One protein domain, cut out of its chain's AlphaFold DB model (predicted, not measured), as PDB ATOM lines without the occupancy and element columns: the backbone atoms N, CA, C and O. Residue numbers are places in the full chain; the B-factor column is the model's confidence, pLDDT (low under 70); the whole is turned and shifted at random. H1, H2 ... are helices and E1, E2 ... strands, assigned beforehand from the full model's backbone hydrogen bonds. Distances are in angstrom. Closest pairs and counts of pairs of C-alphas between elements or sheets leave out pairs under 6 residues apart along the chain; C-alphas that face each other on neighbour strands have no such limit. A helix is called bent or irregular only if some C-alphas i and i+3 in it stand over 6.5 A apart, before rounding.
ATOM      1  N   PRO A  12      28.776  -7.450  50.550       80.44
ATOM      2  CA  PRO A  12      29.068  -6.118  51.084       80.44
ATOM      3  C   PRO A  12      27.879  -5.458  51.798       80.44
ATOM      4  O   PRO A  12      27.978  -4.290  52.159       80.44
ATOM      5  N   TRP A  13      26.756  -6.159  51.965       84.69
ATOM      6  CA  TRP A  13      25.514  -5.595  52.497       84.69
ATOM      7  C   TRP A  13      25.229  -6.090  53.928       84.69
ATOM      8  O   TRP A  13      25.592  -7.223  54.255       84.69
ATOM      9  N   PRO A  14      24.561  -5.286  54.779       80.00
ATOM     10  CA  PRO A  14      24.170  -3.889  54.564       80.00
ATOM     11  C   PRO A  14      25.384  -2.943  54.593       80.00
ATOM     12  O   PRO A  14      26.328  -3.164  55.349       80.00
ATOM     13  N   LYS A  15      25.347  -1.867  53.799       86.44
ATOM     14  CA  LYS A  15      26.349  -0.788  53.839       86.44
ATOM     15  C   LYS A  15      25.687   0.581  53.827       86.44
ATOM     16  O   LYS A  15      24.540   0.719  53.404       86.44
ATOM     17  N   LYS A  16      26.441   1.604  54.219       86.56
ATOM     18  CA  LYS A  16      26.023   2.995  54.058       86.56
ATOM     19  C   LYS A  16      26.065   3.402  52.578       86.56
ATOM     20  O   LYS A  16      26.879   2.897  51.795       86.56
ATOM     21  N   GLU A  17      25.181   4.309  52.173       89.50
ATOM     22  CA  GLU A  17      25.209   4.900  50.831       89.50
ATOM     23  C   GLU A  17      26.537   5.616  50.562       89.50
ATOM     24  O   GLU A  17      27.110   6.254  51.449       89.50
ATOM     25  N   GLY A  18      27.032   5.513  49.328       85.19
ATOM     26  CA  GLY A  18      28.245   6.217  48.899       85.19
ATOM     27  C   GLY A  18      29.572   5.642  49.413       85.19
ATOM     28  O   GLY A  18      30.634   6.079  48.967       85.19
ATOM     29  N   GLU A  19      29.555   4.658  50.316       90.38
ATOM     30  CA  GLU A  19      30.779   4.007  50.785       90.38
ATOM     31  C   GLU A  19      31.341   3.038  49.744       90.38
ATOM     32  O   GLU A  19      30.637   2.180  49.204       90.38
ATOM     33  N   ARG A  20      32.649   3.158  49.481       89.88
ATOM     34  CA  ARG A  20      33.368   2.240  48.594       89.88
ATOM     35  C   ARG A  20      33.457   0.851  49.216       89.88
ATOM     36  O   ARG A  20      33.850   0.694  50.368       89.88
ATOM     37  N   ILE A  21      33.209  -0.164  48.399       89.31
ATOM     38  CA  ILE A  21      33.336  -1.567  48.781       89.31
ATOM     39  C   ILE A  21      34.809  -1.976  48.709       89.31
ATOM     40  O   ILE A  21      35.495  -1.712  47.717       89.31
ATOM     41  N   HIS A  22      35.314  -2.632  49.753       85.00
ATOM     42  CA  HIS A  22      36.677  -3.154  49.749       85.00
ATOM     43  C   HIS A  22      36.830  -4.293  48.727       85.00
ATOM     44  O   HIS A  22      36.002  -5.196  48.668       85.00
ATOM     45  N   ILE A  23      37.904  -4.269  47.930       77.44
ATOM     46  CA  ILE A  23      38.207  -5.303  46.929       77.44
ATOM     47  C   ILE A  23      39.642  -5.796  47.149       77.44
ATOM     48  O   ILE A  23      40.602  -5.021  47.072       77.44
ATOM     49  N   GLY A  24      39.800  -7.096  47.413       63.50
ATOM     50  CA  GLY A  24      41.099  -7.745  47.601       63.50
ATOM     51  C   GLY A  24      41.939  -7.787  46.311       63.50
ATOM     52  O   GLY A  24      41.628  -8.536  45.397       63.50
ATOM     53  N   ARG A  25      43.023  -6.990  46.281       60.28
ATOM     54  CA  ARG A  25      44.129  -6.849  45.287       60.28
ATOM     55  C   ARG A  25      43.822  -6.519  43.794       60.28
ATOM     56  O   ARG A  25      43.080  -7.189  43.096       60.28
ATOM     57  N   LYS A  26      44.595  -5.517  43.316       57.09
ATOM     58  CA  LYS A  26      45.093  -5.173  41.953       57.09
ATOM     59  C   LYS A  26      44.146  -4.805  40.790       57.09
ATOM     60  O   LYS A  26      44.608  -4.742  39.660       57.09
ATOM     61  N   TRP A  27      42.905  -4.399  41.039       57.47
ATOM     62  CA  TRP A  27      42.082  -3.717  40.011       57.47
ATOM     63  C   TRP A  27      42.096  -2.192  40.132       57.47
ATOM     64  O   TRP A  27      41.282  -1.510  39.519       57.47
ATOM     65  N   ARG A  28      42.971  -1.673  41.002       50.03
ATOM     66  CA  ARG A  28      42.713  -0.421  41.703       50.03
ATOM     67  C   ARG A  28      42.705   0.808  40.782       50.03
ATOM     68  O   ARG A  28      41.943   1.707  41.098       50.03
ATOM     69  N   ASP A  29      43.397   0.812  39.631       51.84
ATOM     70  CA  ASP A  29      43.650   2.086  38.926       51.84
ATOM     71  C   ASP A  29      43.704   2.077  37.374       51.84
ATOM     72  O   ASP A  29      44.155   3.068  36.809       51.84
ATOM     73  N   CYS A  30      43.250   1.047  36.635       55.91
ATOM     74  CA  CYS A  30      43.321   1.099  35.152       55.91
ATOM     75  C   CYS A  30      42.039   0.634  34.434       55.91
ATOM     76  O   CYS A  30      41.829  -0.576  34.289       55.91
ATOM     77  N   PRO A  31      41.220   1.569  33.913       62.22
ATOM     78  CA  PRO A  31      40.111   1.286  33.001       62.22
ATOM     79  C   PRO A  31      40.497   0.398  31.809       62.22
ATOM     80  O   PRO A  31      39.721  -0.482  31.442       62.22
ATOM     81  N   GLU A  32      41.710   0.543  31.255       59.56
ATOM     82  CA  GLU A  32      42.177  -0.280  30.127       59.56
ATOM     83  C   GLU A  32      42.367  -1.753  30.515       59.56
ATOM     84  O   GLU A  32      42.124  -2.649  29.709       59.56
ATOM     85  N   ILE A  33      42.750  -2.029  31.765       61.03
ATOM     86  CA  ILE A  33      42.899  -3.400  32.280       61.03
ATOM     87  C   ILE A  33      41.526  -4.037  32.524       61.03
ATOM     88  O   ILE A  33      41.368  -5.243  32.346       61.03
ATOM     89  N   VAL A  34      40.540  -3.241  32.941       66.75
ATOM     90  CA  VAL A  34      39.176  -3.711  33.219       66.75
ATOM     91  C   VAL A  34      38.421  -3.960  31.915       66.75
ATOM     92  O   VAL A  34      37.832  -5.021  31.755       66.75
ATOM     93  N   LEU A  35      38.475  -3.034  30.957       68.62
ATOM     94  CA  LEU A  35      37.760  -3.161  29.683       68.62
ATOM     95  C   LEU A  35      38.503  -4.018  28.644       68.62
ATOM     96  O   LEU A  35      37.870  -4.563  27.747       68.62
ATOM     97  N   GLY A  36      39.828  -4.155  28.753       62.84
ATOM     98  CA  GLY A  36      40.651  -4.911  27.806       62.84
ATOM     99  C   GLY A  36      40.800  -6.404  28.115       62.84
ATOM    100  O   GLY A  36      41.359  -7.137  27.301       62.84
ATOM    101  N   LYS A  37      40.332  -6.886  29.276       66.44
ATOM    102  CA  LYS A  37      40.444  -8.301  29.661       66.44
ATOM    103  C   LYS A  37      39.183  -9.091  29.285       66.44
ATOM    104  O   LYS A  37      38.116  -8.806  29.836       66.44
ATOM    105  N   PRO A  38      39.295 -10.151  28.460       63.62
ATOM    106  CA  PRO A  38      38.170 -11.029  28.134       63.62
ATOM    107  C   PRO A  38      37.490 -11.625  29.371       63.62
ATOM    108  O   PRO A  38      36.290 -11.842  29.363       63.62
ATOM    109  N   GLU A  39      38.224 -11.833  30.464       60.03
ATOM    110  CA  GLU A  39      37.686 -12.329  31.741       60.03
ATOM    111  C   GLU A  39      36.681 -11.373  32.404       60.03
ATOM    112  O   GLU A  39      35.856 -11.807  33.206       60.03
ATOM    113  N   VAL A  40      36.751 -10.079  32.078       61.78
ATOM    114  CA  VAL A  40      35.847  -9.035  32.578       61.78
ATOM    115  C   VAL A  40      34.692  -8.821  31.604       61.78
ATOM    116  O   VAL A  40      33.538  -8.757  32.024       61.78
ATOM    117  N   VAL A  41      35.000  -8.749  30.305       57.78
ATOM    118  CA  VAL A  41      34.019  -8.498  29.236       57.78
ATOM    119  C   VAL A  41      33.135  -9.723  28.982       57.78
ATOM    120  O   VAL A  41      31.918  -9.593  28.901       57.78
ATOM    121  N   ASN A  42      33.723 -10.921  28.953       57.53
ATOM    122  CA  ASN A  42      33.048 -12.201  28.702       57.53
ATOM    123  C   ASN A  42      32.823 -12.997  29.996       57.53
ATOM    124  O   ASN A  42      32.736 -14.228  29.979       57.53
ATOM    125  N   ARG A  43      32.788 -12.317  31.149       66.25
ATOM    126  CA  ARG A  43      32.661 -12.990  32.442       66.25
ATOM    127  C   ARG A  43      31.377 -13.815  32.501       66.25
ATOM    128  O   ARG A  43      30.287 -13.298  32.258       66.25
ATOM    129  N   ARG A  44      31.490 -15.065  32.967       60.81
ATOM    130  CA  ARG A  44      30.321 -15.884  33.312       60.81
ATOM    131  C   ARG A  44      29.483 -15.171  34.377       60.81
ATOM    132  O   ARG A  44      30.000 -14.691  35.395       60.81
ATOM    133  N   ILE A  45      28.183 -15.078  34.117       60.59
ATOM    134  CA  ILE A  45      27.234 -14.433  35.021       60.59
ATOM    135  C   ILE A  45      27.104 -15.274  36.284       60.59
ATOM    136  O   ILE A  45      26.986 -16.497  36.219       60.59
ATOM    137  N   LYS A  46      27.163 -14.600  37.431       70.44
ATOM    138  CA  LYS A  46      26.904 -15.213  38.729       70.44
ATOM    139  C   LYS A  46      25.550 -14.749  39.227       70.44
ATOM    140  O   LYS A  46      25.123 -13.639  38.930       70.44
ATOM    141  N   GLU A  47      24.908 -15.616  39.996       73.50
ATOM    142  CA  GLU A  47      23.643 -15.322  40.669       73.50
ATOM    143  C   GLU A  47      23.814 -14.374  41.862       73.50
ATOM    144  O   GLU A  47      22.839 -13.796  42.331       73.50
ATOM    145  N   THR A  48      25.046 -14.199  42.339       84.81
ATOM    146  CA  THR A  48      25.375 -13.432  43.537       84.81
ATOM    147  C   THR A  48      26.307 -12.267  43.226       84.81
ATOM    148  O   THR A  48      27.092 -12.318  42.275       84.81
ATOM    149  N   TRP A  49      26.230 -11.239  44.075       88.00
ATOM    150  CA  TRP A  49      27.161 -10.114  44.074       88.00
ATOM    151  C   TRP A  49      28.602 -10.611  44.209       88.00
ATOM    152  O   TRP A  49      28.891 -11.464  45.053       88.00
ATOM    153  N   ASP A  50      29.516 -10.072  43.404       85.00
ATOM    154  CA  ASP A  50      30.930 -10.407  43.523       85.00
ATOM    155  C   ASP A  50      31.884  -9.210  43.383       85.00
ATOM    156  O   ASP A  50      31.488  -8.050  43.277       85.00
ATOM    157  N   ALA A  51      33.185  -9.505  43.407       82.44
ATOM    158  CA  ALA A  51      34.241  -8.502  43.381       82.44
ATOM    159  C   ALA A  51      34.211  -7.575  42.149       82.44
ATOM    160  O   ALA A  51      34.676  -6.439  42.254       82.44
ATOM    161  N   TYR A  52      33.681  -8.008  40.998       82.44
ATOM    162  CA  TYR A  52      33.576  -7.113  39.841       82.44
ATOM    163  C   TYR A  52      32.356  -6.207  39.938       82.44
ATOM    164  O   TYR A  52      32.437  -5.058  39.521       82.44
ATOM    165  N   ASP A  53      31.247  -6.691  40.496       87.75
ATOM    166  CA  ASP A  53      30.098  -5.824  40.752       87.75
ATOM    167  C   ASP A  53      30.506  -4.733  41.763       87.75
ATOM    168  O   ASP A  53      30.247  -3.552  41.538       87.75
ATOM    169  N   SER A  54      31.310  -5.085  42.778       89.06
ATOM    170  CA  SER A  54      31.969  -4.114  43.668       89.06
ATOM    171  C   SER A  54      32.887  -3.135  42.924       89.06
ATOM    172  O   SER A  54      32.913  -1.947  43.247       89.06
ATOM    173  N   LEU A  55      33.650  -3.608  41.929       86.25
ATOM    174  CA  LEU A  55      34.524  -2.758  41.114       86.25
ATOM    175  C   LEU A  55      33.705  -1.734  40.330       86.25
ATOM    176  O   LEU A  55      33.993  -0.545  40.416       86.25
ATOM    177  N   PHE A  56      32.685  -2.179  39.597       89.19
ATOM    178  CA  PHE A  56      31.820  -1.287  38.832       89.19
ATOM    179  C   PHE A  56      31.093  -0.305  39.746       89.19
ATOM    180  O   PHE A  56      31.098   0.889  39.461       89.19
ATOM    181  N   TYR A  57      30.537  -0.775  40.864       92.44
ATOM    182  CA  TYR A  57      29.874   0.075  41.848       92.44
ATOM    183  C   TYR A  57      30.806   1.199  42.333       92.44
ATOM    184  O   TYR A  57      30.455   2.375  42.265       92.44
ATOM    185  N   ASN A  58      32.040   0.861  42.724       90.94
ATOM    186  CA  ASN A  58      33.028   1.845  43.176       90.94
ATOM    187  C   ASN A  58      33.399   2.879  42.106       90.94
ATOM    188  O   ASN A  58      33.753   4.008  42.447       90.94
ATOM    189  N   GLN A  59      33.361   2.495  40.832       89.81
ATOM    190  CA  GLN A  59      33.630   3.402  39.719       89.81
ATOM    191  C   GLN A  59      32.420   4.297  39.450       89.81
ATOM    192  O   GLN A  59      32.577   5.507  39.294       89.81
ATOM    193  N   TRP A  60      31.207   3.748  39.515       93.19
ATOM    194  CA  TRP A  60      29.963   4.512  39.443       93.19
ATOM    195  C   TRP A  60      29.845   5.579  40.536       93.19
ATOM    196  O   TRP A  60      29.360   6.669  40.246       93.19
ATOM    197  N   LEU A  61      30.389   5.343  41.736       92.88
ATOM    198  CA  LEU A  61      30.461   6.362  42.795       92.88
ATOM    199  C   LEU A  61      31.230   7.632  42.393       92.88
ATOM    200  O   LEU A  61      31.028   8.684  42.993       92.88
ATOM    201  N   SER A  62      32.129   7.550  41.408       89.88
ATOM    202  CA  SER A  62      32.872   8.715  40.907       89.88
ATOM    203  C   SER A  62      32.124   9.502  39.825       89.88
ATOM    204  O   SER A  62      32.543  10.599  39.452       89.88
ATOM    205  N   VAL A  63      31.009   8.967  39.321       92.62
ATOM    206  CA  VAL A  63      30.234   9.586  38.249       92.62
ATOM    207  C   VAL A  63      29.318  10.654  38.829       92.62
ATOM    208  O   VAL A  63      28.422  10.378  39.624       92.62
ATOM    209  N   LYS A  64      29.484  11.895  38.366       93.94
ATOM    210  CA  LYS A  64      28.519  12.958  38.645       93.94
ATOM    211  C   LYS A  64      27.207  12.642  37.930       93.94
ATOM    212  O   LYS A  64      27.185  12.563  36.705       93.94
ATOM    213  N   MET A  65      26.113  12.503  38.672       94.50
ATOM    214  CA  MET A  65      24.795  12.209  38.107       94.50
ATOM    215  C   MET A  65      23.892  13.441  38.121       94.50
ATOM    216  O   MET A  65      23.966  14.283  39.016       94.50
ATOM    217  N   GLN A  66      23.032  13.544  37.114       94.75
ATOM    218  CA  GLN A  66      21.963  14.532  37.032       94.75
ATOM    219  C   GLN A  66      20.673  13.851  36.557       94.75
ATOM    220  O   GLN A  66      20.749  12.839  35.859       94.75
ATOM    221  N   PRO A  67      19.494  14.388  36.903       95.19
ATOM    222  CA  PRO A  67      18.229  13.829  36.443       95.19
ATOM    223  C   PRO A  67      18.120  13.780  34.915       95.19
ATOM    224  O   PRO A  67      18.720  14.600  34.196       95.19
ATOM    225  N   THR A  68      17.352  12.803  34.433       94.75
ATOM    226  CA  THR A  68      17.048  12.645  33.006       94.75
ATOM    227  C   THR A  68      16.279  13.849  32.502       94.75
ATOM    228  O   THR A  68      15.407  14.373  33.190       94.75
ATOM    229  N   ASP A 103      12.397  11.140  40.394       96.94
ATOM    230  CA  ASP A 103      13.534  11.418  41.264       96.94
ATOM    231  C   ASP A 103      14.706  10.504  40.914       96.94
ATOM    232  O   ASP A 103      14.523   9.337  40.564       96.94
ATOM    233  N   LEU A 104      15.915  11.038  41.016       97.62
ATOM    234  CA  LEU A 104      17.148  10.296  40.798       97.62
ATOM    235  C   LEU A 104      17.670   9.773  42.139       97.62
ATOM    236  O   LEU A 104      17.868  10.566  43.055       97.62
ATOM    237  N   TYR A 105      17.968   8.476  42.224       97.69
ATOM    238  CA  TYR A 105      18.548   7.825  43.406       97.69
ATOM    239  C   TYR A 105      19.971   7.334  43.094       97.69
ATOM    240  O   TYR A 105      20.127   6.236  42.553       97.69
ATOM    241  N   PRO A 106      21.024   8.128  43.372       97.12
ATOM    242  CA  PRO A 106      22.374   7.824  42.898       97.12
ATOM    243  C   PRO A 106      22.919   6.464  43.351       97.12
ATOM    244  O   PRO A 106      23.523   5.764  42.541       97.12
ATOM    245  N   ASP A 107      22.689   6.055  44.605       96.56
ATOM    246  CA  ASP A 107      23.196   4.766  45.105       96.56
ATOM    247  C   ASP A 107      22.518   3.582  44.394       96.56
ATOM    248  O   ASP A 107      23.210   2.684  43.909       96.56
ATOM    249  N   LEU A 108      21.192   3.635  44.215       97.38
ATOM    250  CA  LEU A 108      20.440   2.631  43.452       97.38
ATOM    251  C   LEU A 108      20.904   2.554  41.995       97.38
ATOM    252  O   LEU A 108      21.065   1.461  41.459       97.38
ATOM    253  N   VAL A 109      21.183   3.697  41.363       97.38
ATOM    254  CA  VAL A 109      21.735   3.746  40.000       97.38
ATOM    255  C   VAL A 109      23.108   3.071  39.936       97.38
ATOM    256  O   VAL A 109      23.360   2.293  39.013       97.38
ATOM    257  N   CYS A 110      23.980   3.308  40.923       96.56
ATOM    258  CA  CYS A 110      25.287   2.653  41.001       96.56
ATOM    259  C   CYS A 110      25.147   1.128  41.109       96.56
ATOM    260  O   CYS A 110      25.833   0.394  40.396       96.56
ATOM    261  N   GLN A 111      24.261   0.644  41.985       95.94
ATOM    262  CA  GLN A 111      24.015  -0.790  42.161       95.94
ATOM    263  C   GLN A 111      23.422  -1.423  40.897       95.94
ATOM    264  O   GLN A 111      23.914  -2.457  40.431       95.94
ATOM    265  N   PHE A 112      22.423  -0.764  40.304       96.94
ATOM    266  CA  PHE A 112      21.765  -1.200  39.081       96.94
ATOM    267  C   PHE A 112      22.770  -1.362  37.945       96.94
ATOM    268  O   PHE A 112      22.934  -2.469  37.444       96.94
ATOM    269  N   PHE A 113      23.510  -0.316  37.561       95.19
ATOM    270  CA  PHE A 113      24.422  -0.420  36.419       95.19
ATOM    271  C   PHE A 113      25.641  -1.302  36.686       95.19
ATOM    272  O   PHE A 113      26.150  -1.920  35.751       95.19
ATOM    273  N   ALA A 114      26.103  -1.425  37.934       92.31
ATOM    274  CA  ALA A 114      27.169  -2.371  38.253       92.31
ATOM    275  C   ALA A 114      26.769  -3.820  37.927       92.31
ATOM    276  O   ALA A 114      27.555  -4.608  37.389       92.31
ATOM    277  N   THR A 115      25.503  -4.150  38.172       92.69
ATOM    278  CA  THR A 115      24.989  -5.520  38.123       92.69
ATOM    279  C   THR A 115      24.075  -5.795  36.929       92.69
ATOM    280  O   THR A 115      23.797  -6.959  36.651       92.69
ATOM    281  N   LEU A 116      23.698  -4.769  36.158       93.44
ATOM    282  CA  LEU A 116      22.792  -4.854  35.013       93.44
ATOM    283  C   LEU A 116      23.278  -5.858  33.971       93.44
ATOM    284  O   LEU A 116      24.439  -5.821  33.547       93.44
ATOM    285  N   ARG A 117      22.376  -6.731  33.534       88.50
ATOM    286  CA  ARG A 117      22.538  -7.639  32.397       88.50
ATOM    287  C   ARG A 117      21.223  -7.701  31.620       88.50
ATOM    288  O   ARG A 117      20.152  -7.586  32.215       88.50
ATOM    289  N   VAL A 118      21.320  -7.940  30.316       87.38
ATOM    290  CA  VAL A 118      20.175  -8.215  29.441       87.38
ATOM    291  C   VAL A 118      20.481  -9.487  28.662       87.38
ATOM    292  O   VAL A 118      21.594  -9.661  28.171       87.38
ATOM    293  N   PHE A 119      19.508 -10.388  28.605       82.75
ATOM    294  CA  PHE A 119      19.601 -11.671  27.918       82.75
ATOM    295  C   PHE A 119      18.497 -11.774  26.887       82.75
ATOM    296  O   PHE A 119      17.351 -11.491  27.217       82.75
ATOM    297  N   PHE A 120      18.826 -12.248  25.691       75.50
ATOM    298  CA  PHE A 120      17.859 -12.657  24.679       75.50
ATOM    299  C   PHE A 120      18.096 -14.147  24.380       75.50
ATOM    300  O   PHE A 120      19.257 -14.530  24.218       75.50
ATOM    301  N   PRO A 121      17.061 -15.008  24.378       68.75
ATOM    302  CA  PRO A 121      17.218 -16.422  24.046       68.75
ATOM    303  C   PRO A 121      17.805 -16.615  22.644       68.75
ATOM    304  O   PRO A 121      17.421 -15.906  21.719       68.75
ATOM    305  N   THR A 122      18.707 -17.585  22.481       57.62
ATOM    306  CA  THR A 122      19.397 -17.878  21.208       57.62
ATOM    307  C   THR A 122      18.432 -18.282  20.088       57.62
ATOM    308  O   THR A 122      18.695 -18.014  18.920       57.62
ATOM    309  N   ASP A 123      17.295 -18.875  20.458       55.09
ATOM    310  CA  ASP A 123      16.276 -19.409  19.544       55.09
ATOM    311  C   ASP A 123      15.247 -18.334  19.134       55.09
ATOM    312  O   ASP A 123      14.341 -18.580  18.341       55.09
ATOM    313  N   ALA A 124      15.373 -17.126  19.690       52.09
ATOM    314  CA  ALA A 124      14.620 -15.961  19.268       52.09
ATOM    315  C   ALA A 124      15.386 -15.318  18.110       52.09
ATOM    316  O   ALA A 124      16.319 -14.552  18.340       52.09
ATOM    317  N   GLU A 125      15.025 -15.632  16.865       47.56
ATOM    318  CA  GLU A 125      15.536 -14.960  15.665       47.56
ATOM    319  C   GLU A 125      15.301 -13.438  15.743       47.56
ATOM    320  O   GLU A 125      14.333 -12.917  15.204       47.56
ATOM    321  N   HIS A 126      16.157 -12.695  16.447       51.09
ATOM    322  CA  HIS A 126      16.076 -11.236  16.589       51.09
ATOM    323  C   HIS A 126      14.685 -10.720  17.003       51.09
ATOM    324  O   HIS A 126      14.310  -9.593  16.687       51.09
ATOM    325  N   THR A 127      13.920 -11.542  17.723       53.00
ATOM    326  CA  THR A 127      12.576 -11.233  18.197       53.00
ATOM    327  C   THR A 127      12.621 -10.879  19.676       53.00
ATOM    328  O   THR A 127      11.755 -11.344  20.392       53.00
ATOM    329  N   GLY A 128      13.532 -10.001  20.135       54.41
ATOM    330  CA  GLY A 128      13.641  -9.263  21.435       54.41
ATOM    331  C   GLY A 128      12.514  -9.125  22.511       54.41
ATOM    332  O   GLY A 128      12.575  -8.188  23.294       54.41
ATOM    333  N   GLY A 129      11.508  -9.995  22.608       59.41
ATOM    334  CA  GLY A 129      10.363  -9.959  23.535       59.41
ATOM    335  C   GLY A 129      10.411 -11.066  24.561       59.41
ATOM    336  O   GLY A 129       9.877 -10.919  25.652       59.41
ATOM    337  N   ASN A 130      11.181 -12.114  24.270       73.81
ATOM    338  CA  ASN A 130      11.575 -13.115  25.256       73.81
ATOM    339  C   ASN A 130      12.830 -12.682  26.034       73.81
ATOM    340  O   ASN A 130      13.462 -13.493  26.713       73.81
ATOM    341  N   GLY A 131      13.231 -11.412  25.908       81.69
ATOM    342  CA  GLY A 131      14.382 -10.881  26.617       81.69
ATOM    343  C   GLY A 131      14.135 -10.773  28.124       81.69
ATOM    344  O   GLY A 131      13.009 -10.563  28.577       81.69
ATOM    345  N   THR A 132      15.198 -10.898  28.912       88.38
ATOM    346  CA  THR A 132      15.171 -10.713  30.365       88.38
ATOM    347  C   THR A 132      16.249  -9.724  30.788       88.38
ATOM    348  O   THR A 132      17.439  -9.949  30.557       88.38
ATOM    349  N   LEU A 133      15.835  -8.653  31.457       92.88
ATOM    350  CA  LEU A 133      16.701  -7.712  32.154       92.88
ATOM    351  C   LEU A 133      16.866  -8.163  33.609       92.88
ATOM    352  O   LEU A 133      15.915  -8.578  34.268       92.88
ATOM    353  N   THR A 134      18.082  -8.097  34.139       93.94
ATOM    354  CA  THR A 134      18.368  -8.512  35.515       93.94
ATOM    355  C   THR A 134      19.460  -7.664  36.145       93.94
ATOM    356  O   THR A 134      20.372  -7.199  35.467       93.94
ATOM    357  N   PHE A 135      19.349  -7.454  37.450       95.19
ATOM    358  CA  PHE A 135      20.265  -6.655  38.259       95.19
ATOM    359  C   PHE A 135      20.149  -7.086  39.726       95.19
ATOM    360  O   PHE A 135      19.289  -7.902  40.075       95.19
ATOM    361  N   LEU A 136      21.017  -6.552  40.585       95.06
ATOM    362  CA  LEU A 136      20.963  -6.753  42.026       95.06
ATOM    363  C   LEU A 136      20.889  -5.412  42.761       95.06
ATOM    364  O   LEU A 136      21.631  -4.490  42.431       95.06
ATOM    365  N   ILE A 137      20.048  -5.354  43.794       94.62
ATOM    366  CA  ILE A 137      19.975  -4.263  44.778       94.62
ATOM    367  C   ILE A 137      20.107  -4.888  46.165       94.62
ATOM    368  O   ILE A 137      19.457  -5.887  46.453       94.62
ATOM    369  N   GLU A 138      21.019  -4.378  46.989       92.50
ATOM    370  CA  GLU A 138      21.381  -4.944  48.301       92.50
ATOM    371  C   GLU A 138      21.754  -6.443  48.246       92.50
ATOM    372  O   GLU A 138      21.583  -7.215  49.189       92.50
ATOM    373  N   GLY A 139      22.275  -6.880  47.094       89.69
ATOM    374  CA  GLY A 139      22.617  -8.278  46.830       89.69
ATOM    375  C   GLY A 139      21.413  -9.190  46.565       89.69
ATOM    376  O   GLY A 139      21.612 -10.383  46.345       89.69
ATOM    377  N   VAL A 140      20.191  -8.650  46.536       92.38
ATOM    378  CA  VAL A 140      18.975  -9.345  46.104       92.38
ATOM    379  C   VAL A 140      18.835  -9.210  44.596       92.38
ATOM    380  O   VAL A 140      18.965  -8.116  44.050       92.38
ATOM    381  N   ARG A 141      18.580 -10.327  43.911       92.81
ATOM    382  CA  ARG A 141      18.447 -10.358  42.455       92.81
ATOM    383  C   ARG A 141      17.018 -10.078  42.006       92.81
ATOM    384  O   ARG A 141      16.087 -10.751  42.436       92.81
ATOM    385  N   TYR A 142      16.900  -9.194  41.023       95.94
ATOM    386  CA  TYR A 142      15.663  -8.879  40.320       95.94
ATOM    387  C   TYR A 142      15.751  -9.338  38.862       95.94
ATOM    388  O   TYR A 142      16.830  -9.343  38.251       95.94
ATOM    389  N   ARG A 143      14.617  -9.773  38.312       94.62
ATOM    390  CA  ARG A 143      14.457 -10.203  36.918       94.62
ATOM    391  C   ARG A 143      13.169  -9.598  36.377       94.62
ATOM    392  O   ARG A 143      12.139  -9.715  37.030       94.62
ATOM    393  N   LEU A 144      13.257  -8.962  35.219       94.38
ATOM    394  CA  LEU A 144      12.133  -8.382  34.498       94.38
ATOM    395  C   LEU A 144      12.166  -8.904  33.066       94.38
ATOM    396  O   LEU A 144      13.225  -8.924  32.436       94.38
ATOM    397  N   SER A 145      11.018  -9.312  32.551       92.00
ATOM    398  CA  SER A 145      10.836  -9.552  31.124       92.00
ATOM    399  C   SER A 145      10.841  -8.225  30.356       92.00
ATOM    400  O   SER A 145      10.591  -7.163  30.926       92.00
ATOM    401  N   ILE A 146      11.091  -8.258  29.043       90.25
ATOM    402  CA  ILE A 146      10.913  -7.059  28.204       90.25
ATOM    403  C   ILE A 146       9.468  -6.550  28.252       90.25
ATOM    404  O   ILE A 146       9.256  -5.342  28.217       90.25
ATOM    405  N   LYS A 147       8.485  -7.443  28.417       90.38
ATOM    406  CA  LYS A 147       7.090  -7.051  28.635       90.38
ATOM    407  C   LYS A 147       6.926  -6.202  29.899       90.38
ATOM    408  O   LYS A 147       6.318  -5.143  29.816       90.38
ATOM    409  N   ASP A 148       7.540  -6.595  31.017       94.31
ATOM    410  CA  ASP A 148       7.511  -5.788  32.245       94.31
ATOM    411  C   ASP A 148       8.119  -4.397  32.003       94.31
ATOM    412  O   ASP A 148       7.582  -3.391  32.461       94.31
ATOM    413  N   ILE A 149       9.215  -4.314  31.233       94.06
ATOM    414  CA  ILE A 149       9.797  -3.025  30.828       94.06
ATOM    415  C   ILE A 149       8.786  -2.212  30.009       94.06
ATOM    416  O   ILE A 149       8.599  -1.028  30.288       94.06
ATOM    417  N   CYS A 150       8.104  -2.818  29.036       92.56
ATOM    418  CA  CYS A 150       7.049  -2.142  28.284       92.56
ATOM    419  C   CYS A 150       5.942  -1.608  29.202       92.56
ATOM    420  O   CYS A 150       5.609  -0.428  29.110       92.56
ATOM    421  N   ASP A 151       5.448  -2.413  30.140       93.44
ATOM    422  CA  ASP A 151       4.358  -2.040  31.048       93.44
ATOM    423  C   ASP A 151       4.753  -0.885  31.990       93.44
ATOM    424  O   ASP A 151       3.981   0.063  32.200       93.44
ATOM    425  N   ILE A 152       5.990  -0.906  32.505       95.38
ATOM    426  CA  ILE A 152       6.551   0.156  33.356       95.38
ATOM    427  C   ILE A 152       6.499   1.512  32.639       95.38
ATOM    428  O   ILE A 152       6.041   2.509  33.212       95.38
ATOM    429  N   TYR A 153       6.931   1.561  31.377       94.06
ATOM    430  CA  TYR A 153       7.034   2.810  30.618       94.06
ATOM    431  C   TYR A 153       5.841   3.094  29.698       94.06
ATOM    432  O   TYR A 153       5.800   4.167  29.106       94.06
ATOM    433  N   GLY A 154       4.855   2.199  29.620       91.75
ATOM    434  CA  GLY A 154       3.677   2.354  28.761       91.75
ATOM    435  C   GLY A 154       3.948   2.126  27.269       91.75
ATOM    436  O   GLY A 154       3.240   2.687  26.437       91.75
ATOM    437  N   PHE A 155       4.969   1.336  26.925       91.44
ATOM    438  CA  PHE A 155       5.241   0.967  25.536       91.44
ATOM    439  C   PHE A 155       4.232  -0.076  25.031       91.44
ATOM    440  O   PHE A 155       3.796  -0.919  25.816       91.44
ATOM    441  N   PRO A 156       3.903  -0.097  23.725       85.62
ATOM    442  CA  PRO A 156       3.047  -1.137  23.164       85.62
ATOM    443  C   PRO A 156       3.729  -2.511  23.269       85.62
ATOM    444  O   PRO A 156       4.828  -2.704  22.746       85.62
ATOM    445  N   SER A 157       3.087  -3.463  23.948       69.31
ATOM    446  CA  SER A 157       3.649  -4.790  24.243       69.31
ATOM    447  C   SER A 157       3.504  -5.811  23.108       69.31
ATOM    448  O   SER A 157       4.128  -6.864  23.169       69.31
ATOM    449  N   GLU A 158       2.676  -5.528  22.095       62.81
ATOM    450  CA  GLU A 158       2.332  -6.470  21.010       62.81
ATOM    451  C   GLU A 158       3.291  -6.431  19.810       62.81
ATOM    452  O   GLU A 158       3.096  -7.145  18.831       62.81
ATOM    453  N   ARG A 159       4.326  -5.588  19.853       65.00
ATOM    454  CA  ARG A 159       5.217  -5.376  18.707       65.00
ATOM    455  C   ARG A 159       6.249  -6.490  18.576       65.00
ATOM    456  O   ARG A 159       6.947  -6.803  19.543       65.00
ATOM    457  N   ASP A 160       6.387  -7.011  17.352       57.97
ATOM    458  CA  ASP A 160       7.487  -7.888  16.945       57.97
ATOM    459  C   ASP A 160       8.800  -7.307  17.437       57.97
ATOM    460  O   ASP A 160       9.090  -6.128  17.244       57.97
ATOM    461  N   ALA A 250      12.649  -3.374  24.523       88.62
ATOM    462  CA  ALA A 250      13.889  -4.016  24.097       88.62
ATOM    463  C   ALA A 250      14.973  -2.978  23.764       88.62
ATOM    464  O   ALA A 250      16.108  -3.116  24.219       88.62
ATOM    465  N   VAL A 251      14.607  -1.906  23.048       89.56
ATOM    466  CA  VAL A 251      15.498  -0.766  22.770       89.56
ATOM    467  C   VAL A 251      16.018  -0.154  24.060       89.56
ATOM    468  O   VAL A 251      17.225  -0.021  24.224       89.56
ATOM    469  N   LEU A 252      15.137   0.194  24.997       93.06
ATOM    470  CA  LEU A 252      15.551   0.809  26.252       93.06
ATOM    471  C   LEU A 252      16.475  -0.116  27.054       93.06
ATOM    472  O   LEU A 252      17.496   0.340  27.562       93.06
ATOM    473  N   ALA A 253      16.146  -1.406  27.158       91.81
ATOM    474  CA  ALA A 253      16.968  -2.378  27.874       91.81
ATOM    475  C   ALA A 253      18.385  -2.475  27.283       91.81
ATOM    476  O   ALA A 253      19.365  -2.423  28.031       91.81
ATOM    477  N   ASP A 254      18.493  -2.548  25.955       89.12
ATOM    478  CA  ASP A 254      19.768  -2.555  25.234       89.12
ATOM    479  C   ASP A 254      20.571  -1.266  25.495       89.12
ATOM    480  O   ASP A 254      21.733  -1.311  25.903       89.12
ATOM    481  N   ARG A 255      19.920  -0.096  25.418       91.62
ATOM    482  CA  ARG A 255      20.570   1.202  25.674       91.62
ATOM    483  C   ARG A 255      21.042   1.380  27.102       91.62
ATOM    484  O   ARG A 255      22.110   1.955  27.314       91.62
ATOM    485  N   LEU A 256      20.289   0.883  28.079       93.50
ATOM    486  CA  LEU A 256      20.731   0.851  29.471       93.50
ATOM    487  C   LEU A 256      21.959  -0.055  29.626       93.50
ATOM    488  O   LEU A 256      22.919   0.329  30.298       93.50
ATOM    489  N   LEU A 257      21.980  -1.222  28.977       90.94
ATOM    490  CA  LEU A 257      23.132  -2.121  29.034       90.94
ATOM    491  C   LEU A 257      24.399  -1.469  28.461       90.94
ATOM    492  O   LEU A 257      25.458  -1.567  29.086       90.94
ATOM    493  N   GLU A 258      24.291  -0.741  27.347       89.06
ATOM    494  CA  GLU A 258      25.410   0.016  26.764       89.06
ATOM    495  C   GLU A 258      26.030   1.024  27.753       89.06
ATOM    496  O   GLU A 258      27.229   1.311  27.687       89.06
ATOM    497  N   GLN A 259      25.252   1.532  28.719       90.81
ATOM    498  CA  GLN A 259      25.743   2.501  29.706       90.81
ATOM    499  C   GLN A 259      26.508   1.881  30.863       90.81
ATOM    500  O   GLN A 259      27.165   2.602  31.608       90.81
ATOM    501  N   LYS A 260      26.497   0.559  31.021       88.69
ATOM    502  CA  LYS A 260      27.178  -0.114  32.133       88.69
ATOM    503  C   LYS A 260      28.649   0.308  32.291       88.69
ATOM    504  O   LYS A 260      29.137   0.434  33.414       88.69
ATOM    505  N   ASN A 261      29.336   0.559  31.175       87.88
ATOM    506  CA  ASN A 261      30.749   0.944  31.143       87.88
ATOM    507  C   ASN A 261      30.986   2.466  31.195       87.88
ATOM    508  O   ASN A 261      32.136   2.896  31.115       87.88
ATOM    509  N   THR A 262      29.942   3.291  31.346       89.31
ATOM    510  CA  THR A 262      30.058   4.758  31.403       89.31
ATOM    511  C   THR A 262      31.121   5.268  32.386       89.31
ATOM    512  O   THR A 262      31.863   6.164  31.989       89.31
ATOM    513  N   PRO A 263      31.288   4.736  33.616       89.00
ATOM    514  CA  PRO A 263      32.294   5.250  34.553       89.00
ATOM    515  C   PRO A 263      33.727   5.242  34.017       89.00
ATOM    516  O   PRO A 263      34.568   5.999  34.485       89.00
ATOM    517  N   PHE A 264      34.002   4.386  33.034       85.25
ATOM    518  CA  PHE A 264      35.321   4.205  32.439       85.25
ATOM    519  C   PHE A 264      35.521   5.014  31.154       85.25
ATOM    520  O   PHE A 264      36.651   5.174  30.704       85.25
ATOM    521  N   THR A 265      34.437   5.486  30.535       84.94
ATOM    522  CA  THR A 265      34.458   6.148  29.220       84.94
ATOM    523  C   THR A 265      33.987   7.597  29.271       84.94
ATOM    524  O   THR A 265      34.240   8.364  28.340       84.94
ATOM    525  N   LEU A 266      33.303   7.993  30.347       84.38
ATOM    526  CA  LEU A 266      32.768   9.334  30.501       84.38
ATOM    527  C   LEU A 266      33.899  10.348  30.673       84.38
ATOM    528  O   LEU A 266      34.762  10.217  31.538       84.38
ATOM    529  N   THR A 267      33.870  11.394  29.853       83.56
ATOM    530  CA  THR A 267      34.825  12.497  29.956       83.56
ATOM    531  C   THR A 267      34.692  13.201  31.307       83.56
ATOM    532  O   THR A 267      33.584  13.457  31.785       83.56
ATOM    533  N   VAL A 268      35.832  13.545  31.909       79.69
ATOM    534  CA  VAL A 268      35.892  14.280  33.177       79.69
ATOM    535  C   VAL A 268      35.062  15.564  33.088       79.69
ATOM    536  O   VAL A 268      35.196  16.340  32.145       79.69
ATOM    537  N   GLY A 269      34.207  15.792  34.086       79.25
ATOM    538  CA  GLY A 269      33.332  16.966  34.170       79.25
ATOM    539  C   GLY A 269      31.956  16.790  33.518       79.25
ATOM    540  O   GLY A 269      31.029  17.528  33.861       79.25
ATOM    541  N   THR A 270      31.777  15.786  32.659       86.56
ATOM    542  CA  THR A 270      30.474  15.463  32.069       86.56
ATOM    543  C   THR A 270      29.613  14.715  33.089       86.56
ATOM    544  O   THR A 270      30.088  13.817  33.780       86.56
ATOM    545  N   SER A 271      28.338  15.089  33.218       91.12
ATOM    546  CA  SER A 271      27.411  14.439  34.163       91.12
ATOM    547  C   SER A 271      26.585  13.371  33.464       91.12
ATOM    548  O   SER A 271      26.101  13.659  32.383       91.12
ATOM    549  N   PHE A 272      26.385  12.196  34.058       94.06
ATOM    550  CA  PHE A 272      25.512  11.128  33.554       94.06
ATOM    551  C   PHE A 272      24.032  11.424  33.820       94.06
ATOM    552  O   PHE A 272      23.692  11.888  34.910       94.06
ATOM    553  N   ARG A 273      23.150  11.139  32.852       93.50
ATOM    554  CA  ARG A 273      21.743  11.574  32.898       93.50
ATOM    555  C   ARG A 273      20.687  10.483  32.730       93.50
ATOM    556  O   ARG A 273      19.512  10.818  32.730       93.50
ATOM    557  N   ALA A 274      21.036   9.201  32.624       92.00
ATOM    558  CA  ALA A 274      20.014   8.144  32.486       92.00
ATOM    559  C   ALA A 274      19.378   7.735  33.825       92.00
ATOM    560  O   ALA A 274      18.432   6.958  33.845       92.00
ATOM    561  N   GLY A 275      19.921   8.200  34.955       93.50
ATOM    562  CA  GLY A 275      19.619   7.612  36.260       93.50
ATOM    563  C   GLY A 275      18.153   7.722  36.694       93.50
ATOM    564  O   GLY A 275      17.656   6.796  37.326       93.50
ATOM    565  N   SER A 276      17.434   8.788  36.316       95.69
ATOM    566  CA  SER A 276      16.002   8.921  36.637       95.69
ATOM    567  C   SER A 276      15.131   7.894  35.912       95.69
ATOM    568  O   SER A 276      14.071   7.542  36.424       95.69
ATOM    569  N   LEU A 277      15.572   7.382  34.754       95.50
ATOM    570  CA  LEU A 277      14.860   6.312  34.052       95.50
ATOM    571  C   LEU A 277      14.809   5.045  34.908       95.50
ATOM    572  O   LEU A 277      13.839   4.317  34.862       95.50
ATOM    573  N   ILE A 278      15.791   4.796  35.769       96.56
ATOM    574  CA  ILE A 278      15.833   3.562  36.562       96.56
ATOM    575  C   ILE A 278      14.770   3.541  37.674       96.56
ATOM    576  O   ILE A 278      14.331   2.478  38.105       96.56
ATOM    577  N   THR A 279      14.308   4.702  38.133       97.56
ATOM    578  CA  THR A 279      13.401   4.818  39.283       97.56
ATOM    579  C   THR A 279      12.060   4.085  39.103       97.56
ATOM    580  O   THR A 279      11.664   3.368  40.023       97.56
ATOM    581  N   PRO A 280      11.353   4.177  37.959       97.88
ATOM    582  CA  PRO A 280      10.202   3.318  37.659       97.88
ATOM    583  C   PRO A 280      10.464   1.817  37.809       97.88
ATOM    584  O   PRO A 280       9.626   1.118  38.371       97.88
ATOM    585  N   ILE A 281      11.635   1.336  37.375       98.31
ATOM    586  CA  ILE A 281      12.033  -0.073  37.531       98.31
ATOM    587  C   ILE A 281      12.152  -0.417  39.020       98.31
ATOM    588  O   ILE A 281      11.638  -1.442  39.457       98.31
ATOM    589  N   MET A 282      12.760   0.464  39.817       98.19
ATOM    590  CA  MET A 282      12.902   0.258  41.263       98.19
ATOM    591  C   MET A 282      11.543   0.167  41.967       98.19
ATOM    592  O   MET A 282      11.331  -0.727  42.785       98.19
ATOM    593  N   ARG A 283      10.599   1.047  41.603       98.06
ATOM    594  CA  ARG A 283       9.226   1.016  42.134       98.06
ATOM    595  C   ARG A 283       8.494  -0.262  41.751       98.06
ATOM    596  O   ARG A 283       7.865  -0.871  42.607       98.06
ATOM    597  N   PHE A 284       8.599  -0.676  40.490       98.00
ATOM    598  CA  PHE A 284       7.995  -1.920  40.012       98.00
ATOM    599  C   PHE A 284       8.520  -3.139  40.781       98.00
ATOM    600  O   PHE A 284       7.756  -4.027  41.142       98.00
ATOM    601  N   CYS A 285       9.812  -3.148  41.109       97.88
ATOM    602  CA  CYS A 285      10.435  -4.191  41.919       97.88
ATOM    603  C   CYS A 285      10.101  -4.131  43.422       97.88
ATOM    604  O   CYS A 285      10.619  -4.955  44.177       97.88
ATOM    605  N   GLY A 286       9.278  -3.177  43.874       97.75
ATOM    606  CA  GLY A 286       8.909  -3.027  45.284       97.75
ATOM    607  C   GLY A 286      10.061  -2.570  46.184       97.75
ATOM    608  O   GLY A 286      10.050  -2.854  47.379       97.75
ATOM    609  N   ILE A 287      11.075  -1.903  45.624       97.06
ATOM    610  CA  ILE A 287      12.198  -1.379  46.405       97.06
ATOM    611  C   ILE A 287      11.734  -0.145  47.177       97.06
ATOM    612  O   ILE A 287      11.210   0.806  46.594       97.06
ATOM    613  N   ASP A 288      11.966  -0.158  48.488       95.81
ATOM    614  CA  ASP A 288      11.671   0.963  49.373       95.81
ATOM    615  C   ASP A 288      12.640   2.128  49.116       95.81
ATOM    616  O   ASP A 288      13.792   2.128  49.555       95.81
ATOM    617  N   LEU A 289      12.156   3.118  48.366       96.50
ATOM    618  CA  LEU A 289      12.921   4.297  47.971       96.50
ATOM    619  C   LEU A 289      13.157   5.280  49.125       96.50
ATOM    620  O   LEU A 289      14.074   6.094  49.030       96.50
ATOM    621  N   GLU A 290      12.379   5.220  50.212       95.19
ATOM    622  CA  GLU A 290      12.520   6.147  51.347       95.19
ATOM    623  C   GLU A 290      13.830   5.924  52.113       95.19
ATOM    624  O   GLU A 290      14.336   6.830  52.776       95.19
ATOM    625  N   ARG A 291      14.426   4.737  51.953       93.38
ATOM    626  CA  ARG A 291      15.728   4.368  52.517       93.38
ATOM    627  C   ARG A 291      16.917   5.026  51.814       93.38
ATOM    628  O   ARG A 291      18.030   4.913  52.328       93.38
ATOM    629  N   TYR A 292      16.704   5.677  50.666       95.31
ATOM    630  CA  TYR A 292      17.779   6.164  49.804       95.31
ATOM    631  C   TYR A 292      17.754   7.680  49.594       95.31
ATOM    632  O   TYR A 292      16.702   8.314  49.468       95.31
ATOM    633  N   SER A 293      18.941   8.275  49.476       95.81
ATOM    634  CA  SER A 293      19.080   9.694  49.142       95.81
ATOM    635  C   SER A 293      18.612   9.966  47.707       95.81
ATOM    636  O   SER A 293      18.998   9.265  46.768       95.81
ATOM    637  N   SER A 294      17.824  11.031  47.516       96.56
ATOM    638  CA  SER A 294      17.266  11.409  46.209       96.56
ATOM    639  C   SER A 294      17.642  12.821  45.767       96.56
ATOM    640  O   SER A 294      17.715  13.758  46.562       96.56
ATOM    641  N   ILE A 295      17.818  12.987  44.457       96.25
ATOM    642  CA  ILE A 295      17.857  14.276  43.769       96.25
ATOM    643  C   ILE A 295      16.490  14.469  43.112       96.25
ATOM    644  O   ILE A 295      16.161  13.796  42.134       96.25
ATOM    645  N   ARG A 296      15.702  15.397  43.663       93.69
ATOM    646  CA  ARG A 296      14.306  15.650  43.259       93.69
ATOM    647  C   ARG A 296      14.140  16.797  42.265       93.69
ATOM    648  O   ARG A 296      13.043  17.044  41.781       93.69
ATOM    649  N   THR A 297      15.211  17.543  41.990       90.06
ATOM    650  CA  THR A 297      15.148  18.706  41.099       90.06
ATOM    651  C   THR A 297      14.860  18.255  39.669       90.06
ATOM    652  O   THR A 297      15.701  17.565  39.092       90.06
ATOM    653  N   PRO A 298      13.738  18.664  39.058       85.00
ATOM    654  CA  PRO A 298      13.438  18.270  37.696       85.00
ATOM    655  C   PRO A 298      14.444  18.835  36.702       85.00
ATOM    656  O   PRO A 298      15.006  19.918  36.881       85.00
ATOM    657  N   CYS A 299      14.674  18.080  35.631       91.44
ATOM    658  CA  CYS A 299      15.437  18.537  34.482       91.44
ATOM    659  C   CYS A 299      14.577  18.375  33.232       91.44
ATOM    660  O   CYS A 299      14.232  17.259  32.853       91.44
ATOM    661  N   SER A 300      14.240  19.485  32.588       93.69
ATOM    662  CA  SER A 300      13.423  19.497  31.377       93.69
ATOM    663  C   SER A 300      14.171  20.138  30.204       93.69
ATOM    664  O   SER A 300      15.245  20.733  30.359       93.69
ATOM    665  N   MET A 301      13.646  19.957  28.995       93.94
ATOM    666  CA  MET A 301      14.076  20.656  27.779       93.94
ATOM    667  C   MET A 301      13.427  22.041  27.684       93.94
ATOM    668  O   MET A 301      12.823  22.378  26.670       93.94
ATOM    669  N   ASP A 302      13.550  22.831  28.750       94.69
ATOM    670  CA  ASP A 302      12.996  24.182  28.841       94.69
ATOM    671  C   ASP A 302      13.668  25.173  27.871       94.69
ATOM    672  O   ASP A 302      14.702  24.901  27.245       94.69
ATOM    673  N   SER A 303      13.120  26.388  27.773       94.00
ATOM    674  CA  SER A 303      13.679  27.438  26.914       94.00
ATOM    675  C   SER A 303      15.144  27.750  27.246       94.00
ATOM    676  O   SER A 303      15.937  28.005  26.340       94.00
ATOM    677  N   ARG A 304      15.550  27.686  28.525       94.06
ATOM    678  CA  ARG A 304      16.945  27.922  28.935       94.06
ATOM    679  C   ARG A 304      17.873  26.856  28.352       94.06
ATOM    680  O   ARG A 304      18.934  27.190  27.815       94.06
TER     681      ARG A 304
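AT A GLANCE: This is residues 12 to 68, 103 to 160 and 250 to 304 of the 460 residues of an uncharacterized protein of Arabis alpina (UniProt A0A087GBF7). A small sheet of three strands, E1, E2 and E3, forms one side of the body, and the long helix H6 runs slantwise over one of its faces; H4, H6, H5 and H7, crossed rather than side by side, make a nearly closed ring next to it. H3 packs on H4 and on the last part of H6, the short helices H1 and H2 lie farther out, and residues 285 to 304 form a tail without a named element. The printed part has 170 residues, with seven named helices and three strands in the order H1 H2 H3 H4 E1 E2 E3 H5 H6 H7; the sheet order is E1, E2, E3, antiparallel throughout. The class is mostly helix, though 78 residues, under half, are in named elements. The whole is compact, with a radius of gyration of the C-alphas of 16.4 A and spans of 48 by 45 by 31 A.

HOW THE PARTS SIT: The sheet is a meander, each strand the antiparallel neighbour of the one before: E1, residues 117 to 119, E2, residues 132 to 137, and E3, residues 140 to 145. E1 and E2 form a hairpin, with N 117 and O 134 within hydrogen-bond range at 2.8 A. E2 and E3 form a second hairpin, with N 133 and O 144 at 2.8 A and N 140 and O 137 at 2.9 A. H6, residues 250 to 265, lies over E1 and only just over E2, on which 3 of its C-alphas fall. Its height over the sheet is 9.4 A, and it stands at 34 degrees to E1 on the local plane, slantwise to the strands. H5, residues 146 to 153, and H6 are on one face of the sheet, an arrangement in two layers, helices on one face of a sheet. H6 touches H5 with residues 250 to 253 alone, about perpendicular at 83 degrees; the closest C-alphas, of Ile 146 and Ala 250, are 5.9 A apart. H4, residues 106 to 115, is on the sheet; the closest C-alphas of H4 and E2, those of Thr 115 and Phe 135, are 4.9 A apart. H6 touches H4 with residues 256 to 260 alone, at 78 degrees, about perpendicular, closest at Phe 113 and Lys 260, with C-alphas 5.1 A apart. H7, residues 275 to 284, only grazes the sheet, with residues 281 to 284. H7 touches H5, about perpendicular at 73 degrees, with the C-alphas of Ile 152 and Pro 280 closest at 6.5 A. H7 and H4 only just touch, only at their ends, with 3 pairs of C-alphas within 8 A, the closest those of Val 109 and Gly 275 at 5.8 A. H3, residues 51 to 60, touches H4 at a steep tilt of 40 degrees, opposite ways, with the C-alphas of Phe 56 and Ala 114 closest at 4.8 A. H6 touches H3 with residues 263 to 264 alone. H1, residues 31 to 35, and H2, residues 38 to 41, are close but not clearly touching, with the C-alphas of Val 34 and Val 40 closest at 6.3 A. Every O i to N i+4 pair is within hydrogen-bond range in H1, H3, H4 and H5, against 6 of 12 in H6 and 3 of 6 in H7; H2 is too short for such a pair.

IN THESE COORDINATES: H6 is 23.5 A long from C-alpha 250 at (13.889, -4.016, 24.097) to C-alpha 265; it is irregular, with C-alphas 260 and 263 7.8 A apart. H7, 15.5 A long, is only just irregular, with C-alphas 277 and 280 6.6 A apart. H4 is 14.4 A and H3 14.3 A long. E3, 17.0 A long, begins at C-alpha 140 at (18.975, -9.345, 46.104), and E2 is 16.5 A long. H1 begins at C-alpha 31 at (40.111, 1.286, 33.001).

THE WHOLE: The two C-alphas farthest apart, of Arg 25 and Ser 303, are 49.4 A apart. Residues 69 to 102 are not printed, with 9.1 A between C-alphas 68 and 103; residues 161 to 249 are not printed, with 10.4 A between C-alphas 160 and 250. The link from E1 to E2, 12 residues, is long. The mean pLDDT of the printed part is 84.5, and residues 24 to 45, 121 to 129 and 157 to 160 are under 70.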